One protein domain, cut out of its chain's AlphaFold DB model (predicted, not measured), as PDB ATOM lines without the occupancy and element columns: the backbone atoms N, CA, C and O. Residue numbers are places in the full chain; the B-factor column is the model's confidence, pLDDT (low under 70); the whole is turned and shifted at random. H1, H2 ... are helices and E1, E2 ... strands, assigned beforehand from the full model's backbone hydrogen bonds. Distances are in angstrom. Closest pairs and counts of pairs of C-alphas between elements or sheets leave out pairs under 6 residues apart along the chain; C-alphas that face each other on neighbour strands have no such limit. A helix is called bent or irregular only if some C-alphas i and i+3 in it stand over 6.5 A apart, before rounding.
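Overview. This is residues 107 to 189 of the 253 residues of the protein "zinc_ribbon_2 domain-containing protein" of Latilactobacillus sakei (UniProt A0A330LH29). A strongly twisted sheet of six strands has H1 packed over E4 and E6, while H2 only grazes the sheet. The hairpin E2 and E3 makes one end of the longest axis and H1 the other. The 83 printed residues run E1 E2 E3 E4 H1 E5 E6 H2; the sheet is branched, its neighbours antiparallel, the class mixed. The whole is compact, radius of gyration of the C-alphas 13.0 A, spanning 39 by 26 by 23 A.

Arrangement. E2, residues 119 to 129, bends by 62 degrees at residue 123. E1, residues 110 to 115, lies on one side of it, with N 113 and O 121 at 3.0 A. On the other side are E3, residues 132 to 135, with N 127 and O 134 at 2.8 A, and E4, residues 142 to 145, with N 120 and O 144 at 2.9 A. E1, E2 and E3 form a meander, each strand the antiparallel neighbour of the one before. E6, residues 169 to 172, is beside E4, N 143 and O 170 at 2.7 A. E5, residues 162 to 165, forms a hairpin with E6, N 163 and O 171 at 2.8 A. H1, residues 147 to 158, is on the sheet at a height of 8.4 A, over E6 and only just over E4, with 3 C-alphas on E4. H2, residues 174 to 189, is close to H1 but not clearly touching: the closest C-alphas, Ala 156 and Leu 183, are 7.9 A apart. O i to N i+4 pairs are within hydrogen-bond range in 6 of 8 for H1 and 8 of 12 for H2.

Along the chain. E1 begins at C-alpha 110 (-23.123, -34.725, -13.869), and H2 ends at C-alpha 189 (-32.883, -54.808, -33.106). E2 is 27.5 A long, H2 24.2 A, H1 18.4 A and E1 16.6 A. Both helices are irregular: C-alphas 148 and 151 in H1, and 175 and 178 in H2, are 7.3 A apart.

Size, cuts and confidence. The C-alphas farthest apart are those of Lys 130 and Glu 151, 39.6 A. The printed part has no cut and no long link. Residues 177 to 189 are under pLDDT 70.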
ATOM      1  N   SER A 107     -17.853 -35.202  -9.712       85.00
ATOM      2  CA  SER A 107     -18.107 -34.690  -8.357       85.00
ATOM      3  C   SER A 107     -19.268 -33.691  -8.260       85.00
ATOM      4  O   SER A 107     -19.752 -33.436  -7.160       85.00
ATOM      5  N   ARG A 108     -19.743 -33.143  -9.386       85.44
ATOM      6  CA  ARG A 108     -20.895 -32.230  -9.462       85.44
ATOM      7  C   ARG A 108     -22.221 -32.963  -9.696       85.44
ATOM      8  O   ARG A 108     -23.252 -32.311  -9.822       85.44
ATOM      9  N   GLY A 109     -22.208 -34.296  -9.766       83.00
ATOM     10  CA  GLY A 109     -23.395 -35.098 -10.066       83.00
ATOM     11  C   GLY A 109     -23.788 -35.084 -11.544       83.00
ATOM     12  O   GLY A 109     -24.884 -35.523 -11.889       83.00
ATOM     13  N   GLU A 110     -22.918 -34.599 -12.430       87.44
ATOM     14  CA  GLU A 110     -23.123 -34.725 -13.869       87.44
ATOM     15  C   GLU A 110     -22.622 -36.094 -14.316       87.44
ATOM     16  O   GLU A 110     -21.523 -36.522 -13.951       87.44
ATOM     17  N   ALA A 111     -23.430 -36.778 -15.113       88.38
ATOM     18  CA  ALA A 111     -23.136 -38.096 -15.619       88.38
ATOM     19  C   ALA A 111     -23.044 -38.115 -17.147       88.38
ATOM     20  O   ALA A 111     -23.758 -37.408 -17.871       88.38
ATOM     21  N   ILE A 112     -22.146 -38.962 -17.633       88.31
ATOM     22  CA  ILE A 112     -21.941 -39.272 -19.039       88.31
ATOM     23  C   ILE A 112     -22.131 -40.774 -19.188       88.31
ATOM     24  O   ILE A 112     -21.455 -41.553 -18.524       88.31
ATOM     25  N   TYR A 113     -23.036 -41.182 -20.075       88.06
ATOM     26  CA  TYR A 113     -23.210 -42.590 -20.418       88.06
ATOM     27  C   TYR A 113     -22.689 -42.841 -21.828       88.06
ATOM     28  O   TYR A 113     -23.124 -42.189 -22.779       88.06
ATOM     29  N   ASN A 114     -21.757 -43.776 -21.969       86.25
ATOM     30  CA  ASN A 114     -21.173 -44.163 -23.243       86.25
ATOM     31  C   ASN A 114     -21.661 -45.565 -23.618       86.25
ATOM     32  O   ASN A 114     -21.193 -46.551 -23.052       86.25
ATOM     33  N   ALA A 115     -22.609 -45.652 -24.554       83.12
ATOM     34  CA  ALA A 115     -23.039 -46.921 -25.128       83.12
ATOM     35  C   ALA A 115     -22.028 -47.327 -26.205       83.12
ATOM     36  O   ALA A 115     -21.876 -46.619 -27.203       83.12
ATOM     37  N   LYS A 116     -21.325 -48.445 -25.996       83.19
ATOM     38  CA  LYS A 116     -20.121 -48.847 -26.746       83.19
ATOM     39  C   LYS A 116     -20.346 -48.825 -28.266       83.19
ATOM     40  O   LYS A 116     -20.922 -49.754 -28.815       83.19
ATOM     41  N   GLY A 117     -19.879 -47.768 -28.935       79.00
ATOM     42  CA  GLY A 117     -19.966 -47.598 -30.395       79.00
ATOM     43  C   GLY A 117     -21.301 -47.068 -30.935       79.00
ATOM     44  O   GLY A 117     -21.389 -46.762 -32.122       79.00
ATOM     45  N   TYR A 118     -22.320 -46.891 -30.090       81.38
ATOM     46  CA  TYR A 118     -23.661 -46.501 -30.539       81.38
ATOM     47  C   TYR A 118     -23.947 -45.024 -30.302       81.38
ATOM     48  O   TYR A 118     -24.205 -44.277 -31.238       81.38
ATOM     49  N   PHE A 119     -23.926 -44.576 -29.050       84.00
ATOM     50  CA  PHE A 119     -24.261 -43.195 -28.718       84.00
ATOM     51  C   PHE A 119     -23.669 -42.788 -27.375       84.00
ATOM     52  O   PHE A 119     -23.440 -43.604 -26.482       84.00
ATOM     53  N   LYS A 120     -23.475 -41.480 -27.214       89.69
ATOM     54  CA  LYS A 120     -23.062 -40.861 -25.958       89.69
ATOM     55  C   LYS A 120     -24.216 -40.031 -25.408       89.69
ATOM     56  O   LYS A 120     -24.678 -39.106 -26.077       89.69
ATOM     57  N   LEU A 121     -24.667 -40.339 -24.195       90.50
ATOM     58  CA  LEU A 121     -25.566 -39.472 -23.441       90.50
ATOM     59  C   LEU A 121     -24.733 -38.500 -22.607       90.50
ATOM     60  O   LEU A 121     -23.799 -38.894 -21.909       90.50
ATOM     61  N   THR A 122     -25.084 -37.228 -22.684       90.62
ATOM     62  CA  THR A 122     -24.452 -36.127 -21.950       90.62
ATOM     63  C   THR A 122     -25.524 -35.267 -21.294       90.62
ATOM     64  O   THR A 122     -26.702 -35.404 -21.619       90.62
ATOM     65  N   GLY A 123     -25.132 -34.403 -20.356       89.00
ATOM     66  CA  GLY A 123     -26.075 -33.533 -19.650       89.00
ATOM     67  C   GLY A 123     -27.019 -34.287 -18.713       89.00
ATOM     68  O   GLY A 123     -28.085 -33.775 -18.388       89.00
ATOM     69  N   ILE A 124     -26.668 -35.504 -18.284       89.88
ATOM     70  CA  ILE A 124     -27.437 -36.227 -17.271       89.88
ATOM     71  C   ILE A 124     -27.085 -35.603 -15.922       89.88
ATOM     72  O   ILE A 124     -25.953 -35.728 -15.471       89.88
ATOM     73  N   LYS A 125     -28.034 -34.942 -15.266       89.75
ATOM     74  CA  LYS A 125     -27.848 -34.464 -13.893       89.75
ATOM     75  C   LYS A 125     -28.477 -35.445 -12.919       89.75
ATOM     76  O   LYS A 125     -29.658 -35.774 -13.054       89.75
ATOM     77  N   LEU A 126     -27.688 -35.909 -11.958       88.81
ATOM     78  CA  LEU A 126     -28.094 -36.868 -10.941       88.81
ATOM     79  C   LEU A 126     -28.111 -36.213  -9.556       88.81
ATOM     80  O   LEU A 126     -27.135 -35.597  -9.137       88.81
ATOM     81  N   ALA A 127     -29.195 -36.412  -8.811       87.69
ATOM     82  CA  ALA A 127     -29.298 -36.065  -7.399       87.69
ATOM     83  C   ALA A 127     -29.312 -37.341  -6.554       87.69
ATOM     84  O   ALA A 127     -29.990 -38.314  -6.893       87.69
ATOM     85  N   LYS A 128     -28.559 -37.350  -5.450       86.00
ATOM     86  CA  LYS A 128     -28.525 -38.481  -4.519       86.00
ATOM     87  C   LYS A 128     -29.629 -38.323  -3.474       86.00
ATOM     88  O   LYS A 128     -29.560 -37.446  -2.621       86.00
ATOM     89  N   GLU A 129     -30.619 -39.207  -3.495       87.88
ATOM     90  CA  GLU A 129     -31.712 -39.261  -2.526       87.88
ATOM     91  C   GLU A 129     -31.731 -40.618  -1.821       87.88
ATOM     92  O   GLU A 129     -31.934 -41.658  -2.449       87.88
ATOM     93  N   LYS A 130     -31.554 -40.619  -0.492       90.31
ATOM     94  CA  LYS A 130     -31.625 -41.833   0.347       90.31
ATOM     95  C   LYS A 130     -30.726 -42.980  -0.148       90.31
ATOM     96  O   LYS A 130     -31.114 -44.140  -0.103       90.31
ATOM     97  N   GLY A 131     -29.536 -42.644  -0.648       83.38
ATOM     98  CA  GLY A 131     -28.568 -43.619  -1.162       83.38
ATOM     99  C   GLY A 131     -28.722 -43.980  -2.643       83.38
ATOM    100  O   GLY A 131     -27.809 -44.592  -3.184       83.38
ATOM    101  N   ASN A 132     -29.791 -43.543  -3.315       79.62
ATOM    102  CA  ASN A 132     -30.026 -43.792  -4.741       79.62
ATOM    103  C   ASN A 132     -29.814 -42.523  -5.572       79.62
ATOM    104  O   ASN A 132     -30.073 -41.422  -5.091       79.62
ATOM    105  N   TYR A 133     -29.378 -42.667  -6.824       81.25
ATOM    106  CA  TYR A 133     -29.317 -41.548  -7.766       81.25
ATOM    107  C   TYR A 133     -30.624 -41.431  -8.549       81.25
ATOM    108  O   TYR A 133     -31.178 -42.431  -9.002       81.25
ATOM    109  N   LYS A 134     -31.099 -40.200  -8.725       82.81
ATOM    110  CA  LYS A 134     -32.250 -39.857  -9.560       82.81
ATOM    111  C   LYS A 134     -31.860 -38.811 -10.587       82.81
ATOM    112  O   LYS A 134     -31.119 -37.890 -10.264       82.81
ATOM    113  N   ILE A 135     -32.396 -38.932 -11.796       85.38
ATOM    114  CA  ILE A 135     -32.259 -37.901 -12.827       85.38
ATOM    115  C   ILE A 135     -33.123 -36.703 -12.420       85.38
ATOM    116  O   ILE A 135     -34.325 -36.867 -12.222       85.38
ATOM    117  N   VAL A 136     -32.511 -35.526 -12.281       87.12
ATOM    118  CA  VAL A 136     -33.193 -34.289 -11.841       87.12
ATOM    119  C   VAL A 136     -33.629 -33.394 -12.997       87.12
ATOM    120  O   VAL A 136     -34.626 -32.698 -12.867       87.12
ATOM    121  N   GLU A 137     -32.932 -33.447 -14.132       87.94
ATOM    122  CA  GLU A 137     -33.231 -32.635 -15.321       87.94
ATOM    123  C   GLU A 137     -33.207 -33.536 -16.569       87.94
ATOM    124  O   GLU A 137     -32.223 -33.583 -17.308       87.94
ATOM    125  N   PRO A 138     -34.240 -34.358 -16.806       80.62
ATOM    126  CA  PRO A 138     -34.241 -35.260 -17.957       80.62
ATOM    127  C   PRO A 138     -34.191 -34.524 -19.307       80.62
ATOM    128  O   PRO A 138     -33.664 -35.055 -20.284       80.62
ATOM    129  N   GLU A 139     -34.693 -33.292 -19.373       82.31
ATOM    130  CA  GLU A 139     -34.646 -32.411 -20.540       82.31
ATOM    131  C   GLU A 139     -33.244 -31.881 -20.858       82.31
ATOM    132  O   GLU A 139     -33.008 -31.438 -21.986       82.31
ATOM    133  N   SER A 140     -32.298 -31.929 -19.912       86.56
ATOM    134  CA  SER A 140     -30.901 -31.573 -20.179       86.56
ATOM    135  C   SER A 140     -30.130 -32.715 -20.840       86.56
ATOM    136  O   SER A 140     -29.034 -32.488 -21.354       86.56
ATOM    137  N   ILE A 141     -30.707 -33.922 -20.909       89.12
ATOM    138  CA  ILE A 141     -30.058 -35.070 -21.538       89.12
ATOM    139  C   ILE A 141     -29.937 -34.831 -23.045       89.12
ATOM    140  O   ILE A 141     -30.909 -34.535 -23.748       89.12
ATOM    141  N   ARG A 142     -28.714 -34.977 -23.549       91.12
ATOM    142  CA  ARG A 142     -28.363 -34.890 -24.966       91.12
ATOM    143  C   ARG A 142     -27.777 -36.212 -25.434       91.12
ATOM    144  O   ARG A 142     -26.850 -36.733 -24.821       91.12
ATOM    145  N   ILE A 143     -28.295 -36.721 -26.541       91.81
ATOM    146  CA  ILE A 143     -27.824 -37.895 -27.262       91.81
ATOM    147  C   ILE A 143     -26.944 -37.406 -28.408       91.81
ATOM    148  O   ILE A 143     -27.407 -36.679 -29.292       91.81
ATOM    149  N   LYS A 144     -25.674 -37.803 -28.390       91.69
ATOM    150  CA  LYS A 144     -24.758 -37.647 -29.517       91.69
ATOM    151  C   LYS A 144     -24.614 -39.018 -30.196       91.69
ATOM    152  O   LYS A 144     -24.049 -39.914 -29.563       91.69
ATOM    153  N   PRO A 145     -25.151 -39.210 -31.411       88.69
ATOM    154  CA  PRO A 145     -25.001 -40.460 -32.143       88.69
ATOM    155  C   PRO A 145     -23.546 -40.675 -32.570       88.69
ATOM    156  O   PRO A 145     -22.786 -39.715 -32.737       88.69
ATOM    157  N   SER A 146     -23.175 -41.937 -32.760       86.94
ATOM    158  CA  SER A 146     -22.076 -42.315 -33.651       86.94
ATOM    159  C   SER A 146     -22.493 -42.132 -35.117       86.94
ATOM    160  O   SER A 146     -23.670 -41.916 -35.408       86.94
ATOM    161  N   ALA A 147     -21.540 -42.205 -36.050       84.38
ATOM    162  CA  ALA A 147     -21.836 -42.081 -37.481       84.38
ATOM    163  C   ALA A 147     -22.933 -43.071 -37.929       84.38
ATOM    164  O   ALA A 147     -23.863 -42.686 -38.633       84.38
ATOM    165  N   ASP A 148     -22.883 -44.296 -37.406       81.00
ATOM    166  CA  ASP A 148     -23.767 -45.400 -37.797       81.00
ATOM    167  C   ASP A 148     -25.184 -45.291 -37.197       81.00
ATOM    168  O   ASP A 148     -26.115 -45.951 -37.647       81.00
ATOM    169  N   THR A 149     -25.389 -44.450 -36.174       84.81
ATOM    170  CA  THR A 149     -26.686 -44.325 -35.479       84.81
ATOM    171  C   THR A 149     -27.428 -43.024 -35.771       84.81
ATOM    172  O   THR A 149     -28.535 -42.813 -35.260       84.81
ATOM    173  N   GLU A 150     -26.871 -42.140 -36.605       88.88
ATOM    174  CA  GLU A 150     -27.496 -40.851 -36.908       88.88
ATOM    175  C   GLU A 150     -28.855 -41.017 -37.606       88.88
ATOM    176  O   GLU A 150     -29.808 -40.300 -37.288       88.88
ATOM    177  N   GLU A 151     -28.975 -41.980 -38.520       88.75
ATOM    178  CA  GLU A 151     -30.211 -42.234 -39.265       88.75
ATOM    179  C   GLU A 151     -31.348 -42.735 -38.360       88.75
ATOM    180  O   GLU A 151     -32.483 -42.260 -38.452       88.75
ATOM    181  N   LEU A 152     -31.030 -43.586 -37.381       84.56
ATOM    182  CA  LEU A 152     -31.987 -44.024 -36.363       84.56
ATOM    183  C   LEU A 152     -32.512 -42.856 -35.525       84.56
ATOM    184  O   LEU A 152     -33.709 -42.789 -35.235       84.56
ATOM    185  N   LEU A 153     -31.642 -41.916 -35.140       87.50
ATOM    186  CA  LEU A 153     -32.072 -40.734 -34.392       87.50
ATOM    187  C   LEU A 153     -32.908 -39.775 -35.243       87.50
ATOM    188  O   LEU A 153     -33.827 -39.155 -34.705       87.50
ATOM    189  N   LYS A 154     -32.669 -39.696 -36.559       90.81
ATOM    190  CA  LYS A 154     -33.555 -38.969 -37.486       90.81
ATOM    191  C   LYS A 154     -34.953 -39.587 -37.499       90.81
ATOM    192  O   LYS A 154     -35.931 -38.859 -37.327       90.81
ATOM    193  N   LEU A 155     -35.057 -40.912 -37.606       87.69
ATOM    194  CA  LEU A 155     -36.343 -41.617 -37.551       87.69
ATOM    195  C   LEU A 155     -37.035 -41.443 -36.189       87.69
ATOM    196  O   LEU A 155     -38.236 -41.181 -36.115       87.69
ATOM    197  N   ALA A 156     -36.282 -41.540 -35.091       86.75
ATOM    198  CA  ALA A 156     -36.809 -41.312 -33.749       86.75
ATOM    199  C   ALA A 156     -37.306 -39.868 -33.559       86.75
ATOM    200  O   ALA A 156     -38.310 -39.648 -32.878       86.75
ATOM    201  N   ALA A 157     -36.634 -38.889 -34.174       90.38
ATOM    202  CA  ALA A 157     -37.068 -37.497 -34.177       90.38
ATOM    203  C   ALA A 157     -38.370 -37.309 -34.968       90.38
ATOM    204  O   ALA A 157     -39.281 -36.647 -34.478       90.38
ATOM    205  N   GLN A 158     -38.504 -37.947 -36.137       89.94
ATOM    206  CA  GLN A 158     -39.744 -37.934 -36.928       89.94
ATOM    207  C   GLN A 158     -40.929 -38.533 -36.158       89.94
ATOM    208  O   GLN A 158     -42.032 -37.996 -36.202       89.94
ATOM    209  N   LYS A 159     -40.693 -39.598 -35.382       87.19
ATOM    210  CA  LYS A 159     -41.694 -40.199 -34.479       87.19
ATOM    211  C   LYS A 159     -41.940 -39.387 -33.200       87.19
ATOM    212  O   LYS A 159     -42.742 -39.778 -32.354       87.19
ATOM    213  N   GLY A 160     -41.245 -38.263 -33.034       88.00
ATOM    214  CA  GLY A 160     -41.404 -37.356 -31.907       88.00
ATOM    215  C   GLY A 160     -40.830 -37.872 -30.591       88.00
ATOM    216  O   GLY A 160     -41.172 -37.304 -29.554       88.00
ATOM    217  N   TYR A 161     -39.982 -38.910 -30.604       83.19
ATOM    218  CA  TYR A 161     -39.342 -39.465 -29.404       83.19
ATOM    219  C   TYR A 161     -38.236 -38.556 -28.867       83.19
ATOM    220  O   TYR A 161     -38.160 -38.302 -27.663       83.19
ATOM    221  N   VAL A 162     -37.423 -38.024 -29.777       90.38
ATOM    222  CA  VAL A 162     -36.333 -37.084 -29.500       90.38
ATOM    223  C   VAL A 162     -36.557 -35.785 -30.270       90.38
ATOM    224  O   VAL A 162     -37.312 -35.745 -31.236       90.38
ATOM    225  N   THR A 163     -35.922 -34.700 -29.844       92.38
ATOM    226  CA  THR A 163     -35.923 -33.416 -30.560       92.38
ATOM    227  C   THR A 163     -34.513 -33.127 -31.046       92.38
ATOM    228  O   THR A 163     -33.572 -33.206 -30.261       92.38
ATOM    229  N   LYS A 164     -34.337 -32.813 -32.330       93.19
ATOM    230  CA  LYS A 164     -33.025 -32.410 -32.844       93.19
ATOM    231  C   LYS A 164     -32.668 -31.032 -32.277       93.19
ATOM    232  O   LYS A 164     -33.452 -30.095 -32.396       93.19
ATOM    233  N   HIS A 165     -31.498 -30.920 -31.664       87.75
ATOM    234  CA  HIS A 165     -30.880 -29.645 -31.307       87.75
ATOM    235  C   HIS A 165     -29.809 -29.303 -32.352       87.75
ATOM    236  O   HIS A 165     -29.467 -30.136 -33.189       87.75
ATOM    237  N   GLY A 166     -29.295 -28.069 -32.340       87.00
ATOM    238  CA  GLY A 166     -28.264 -27.633 -33.289       87.00
ATOM    239  C   GLY A 166     -27.110 -28.643 -33.441       87.00
ATOM    240  O   GLY A 166     -26.694 -29.294 -32.475       87.00
ATOM    241  N   GLY A 167     -26.616 -28.791 -34.673       88.88
ATOM    242  CA  GLY A 167     -25.607 -29.793 -35.034       88.88
ATOM    243  C   GLY A 167     -26.150 -31.229 -35.073       88.88
ATOM    244  O   GLY A 167     -27.278 -31.471 -35.511       88.88
ATOM    245  N   SER A 168     -25.333 -32.186 -34.623       87.69
ATOM    246  CA  SER A 168     -25.658 -33.626 -34.578       87.69
ATOM    247  C   SER A 168     -26.168 -34.082 -33.205       87.69
ATOM    248  O   SER A 168     -25.981 -35.235 -32.834       87.69
ATOM    249  N   SER A 169     -26.755 -33.189 -32.403       89.44
ATOM    250  CA  SER A 169     -27.225 -33.519 -31.051       89.44
ATOM    251  C   SER A 169     -28.748 -33.651 -30.993       89.44
ATOM    252  O   SER A 169     -29.476 -32.915 -31.656       89.44
ATOM    253  N   TYR A 170     -29.241 -34.587 -30.186       92.88
ATOM    254  CA  TYR A 170     -30.673 -34.827 -29.980       92.88
ATOM    255  C   TYR A 170     -31.003 -34.749 -28.490       92.88
ATOM    256  O   TYR A 170     -30.192 -35.135 -27.660       92.88
ATOM    257  N   GLY A 171     -32.168 -34.236 -28.123       90.31
ATOM    258  CA  GLY A 171     -32.641 -34.139 -26.744       90.31
ATOM    259  C   GLY A 171     -33.822 -35.062 -26.512       90.31
ATOM    260  O   GLY A 171     -34.646 -35.268 -27.407       90.31
ATOM    261  N   LEU A 172     -33.921 -35.623 -25.312       84.75
ATOM    262  CA  LEU A 172     -35.102 -36.382 -24.913       84.75
ATOM    263  C   LEU A 172     -36.245 -35.423 -24.578       84.75
ATOM    264  O   LEU A 172     -36.062 -34.446 -23.855       84.75
ATOM    265  N   ARG A 173     -37.448 -35.709 -25.085       80.44
ATOM    266  CA  ARG A 173     -38.654 -34.993 -24.651       80.44
ATOM    267  C   ARG A 173     -39.087 -35.504 -23.270       80.44
ATOM    268  O   ARG A 173     -39.164 -36.723 -23.108       80.44
ATOM    269  N   PRO A 174     -39.466 -34.626 -22.320       72.62
ATOM    270  CA  PRO A 174     -39.891 -35.031 -20.974       72.62
ATOM    271  C   PRO A 174     -40.989 -36.107 -20.964       72.62
ATOM    272  O   PRO A 174     -40.917 -37.068 -20.205       72.62
ATOM    273  N   GLY A 175     -41.965 -36.010 -21.874       75.25
ATOM    274  CA  GLY A 175     -43.059 -36.983 -21.995       75.25
ATOM    275  C   GLY A 175     -42.672 -38.348 -22.582       75.25
ATOM    276  O   GLY A 175     -43.500 -39.253 -22.601       75.25
ATOM    277  N   ASN A 176     -41.439 -38.517 -23.067       74.00
ATOM    278  CA  ASN A 176     -40.978 -39.743 -23.725       74.00
ATOM    279  C   ASN A 176     -39.943 -40.524 -22.911       74.00
ATOM    280  O   ASN A 176     -39.412 -41.516 -23.407       74.00
ATOM    281  N   ILE A 177     -39.668 -40.131 -21.664       67.62
ATOM    282  CA  ILE A 177     -38.763 -40.880 -20.779       67.62
ATOM    283  C   ILE A 177     -39.266 -42.317 -20.586       67.62
ATOM    284  O   ILE A 177     -38.482 -43.257 -20.656       67.62
ATOM    285  N   SER A 178     -40.580 -42.515 -20.448       66.06
ATOM    286  CA  SER A 178     -41.195 -43.850 -20.385       66.06
ATOM    287  C   SER A 178     -40.987 -44.669 -21.666       66.06
ATOM    288  O   SER A 178     -40.936 -45.898 -21.621       66.06
ATOM    289  N   LYS A 179     -40.790 -43.994 -22.804       67.88
ATOM    290  CA  LYS A 179     -40.546 -44.603 -24.115       67.88
ATOM    291  C   LYS A 179     -39.067 -44.877 -24.391       67.88
ATOM    292  O   LYS A 179     -38.747 -45.435 -25.438       67.88
ATOM    293  N   LEU A 180     -38.147 -44.577 -23.462       62.19
ATOM    294  CA  LEU A 180     -36.742 -44.990 -23.611       62.19
ATOM    295  C   LEU A 180     -36.606 -46.502 -23.791       62.19
ATOM    296  O   LEU A 180     -35.717 -46.956 -24.504       62.19
ATOM    297  N   ASN A 181     -37.486 -47.284 -23.166       59.00
ATOM    298  CA  ASN A 181     -37.495 -48.733 -23.333       59.00
ATOM    299  C   ASN A 181     -37.911 -49.151 -24.755       59.00
ATOM    300  O   ASN A 181     -37.407 -50.149 -25.261       59.00
ATOM    301  N   GLU A 182     -38.762 -48.377 -25.437       65.00
ATOM    302  CA  GLU A 182     -39.076 -48.588 -26.860       65.00
ATOM    303  C   GLU A 182     -37.894 -48.202 -27.755       65.00
ATOM    304  O   GLU A 182     -37.560 -48.939 -28.680       65.00
ATOM    305  N   LEU A 183     -37.201 -47.101 -27.440       63.50
ATOM    306  CA  LEU A 183     -35.959 -46.734 -28.126       63.50
ATOM    307  C   LEU A 183     -34.895 -47.824 -27.963       63.50
ATOM    308  O   LEU A 183     -34.290 -48.217 -28.955       63.50
ATOM    309  N   LYS A 184     -34.710 -48.375 -26.755       64.56
ATOM    310  CA  LYS A 184     -33.809 -49.519 -26.524       64.56
ATOM    311  C   LYS A 184     -34.148 -50.689 -27.445       64.56
ATOM    312  O   LYS A 184     -33.237 -51.243 -28.045       64.56
ATOM    313  N   LYS A 185     -35.433 -51.030 -27.611       63.19
ATOM    314  CA  LYS A 185     -35.854 -52.085 -28.551       63.19
ATOM    315  C   LYS A 185     -35.437 -51.754 -29.988       63.19
ATOM    316  O   LYS A 185     -34.860 -52.610 -30.644       63.19
ATOM    317  N   LEU A 186     -35.649 -50.519 -30.448       58.00
ATOM    318  CA  LEU A 186     -35.233 -50.084 -31.790       58.00
ATOM    319  C   LEU A 186     -33.710 -50.168 -31.998       58.00
ATOM    320  O   LEU A 186     -33.266 -50.595 -33.060       58.00
ATOM    321  N   PHE A 187     -32.912 -49.802 -30.989       59.69
ATOM    322  CA  PHE A 187     -31.448 -49.874 -31.062       59.69
ATOM    323  C   PHE A 187     -30.914 -51.310 -30.985       59.69
ATOM    324  O   PHE A 187     -30.025 -51.654 -31.758       59.69
ATOM    325  N   VAL A 188     -31.468 -52.155 -30.105       53.12
ATOM    326  CA  VAL A 188     -31.055 -53.563 -29.958       53.12
ATOM    327  C   VAL A 188     -31.332 -54.344 -31.240       53.12
ATOM    328  O   VAL A 188     -30.444 -55.044 -31.723       53.12
ATOM    329  N   ILE A 189     -32.517 -54.161 -31.837       46.50
ATOM    330  CA  ILE A 189     -32.883 -54.808 -33.106       46.50
ATOM    331  C   ILE A 189     -31.865 -54.461 -34.197       46.50
ATOM    332  O   ILE A 189     -31.439 -55.356 -34.920       46.50
TER     333      ILE A 189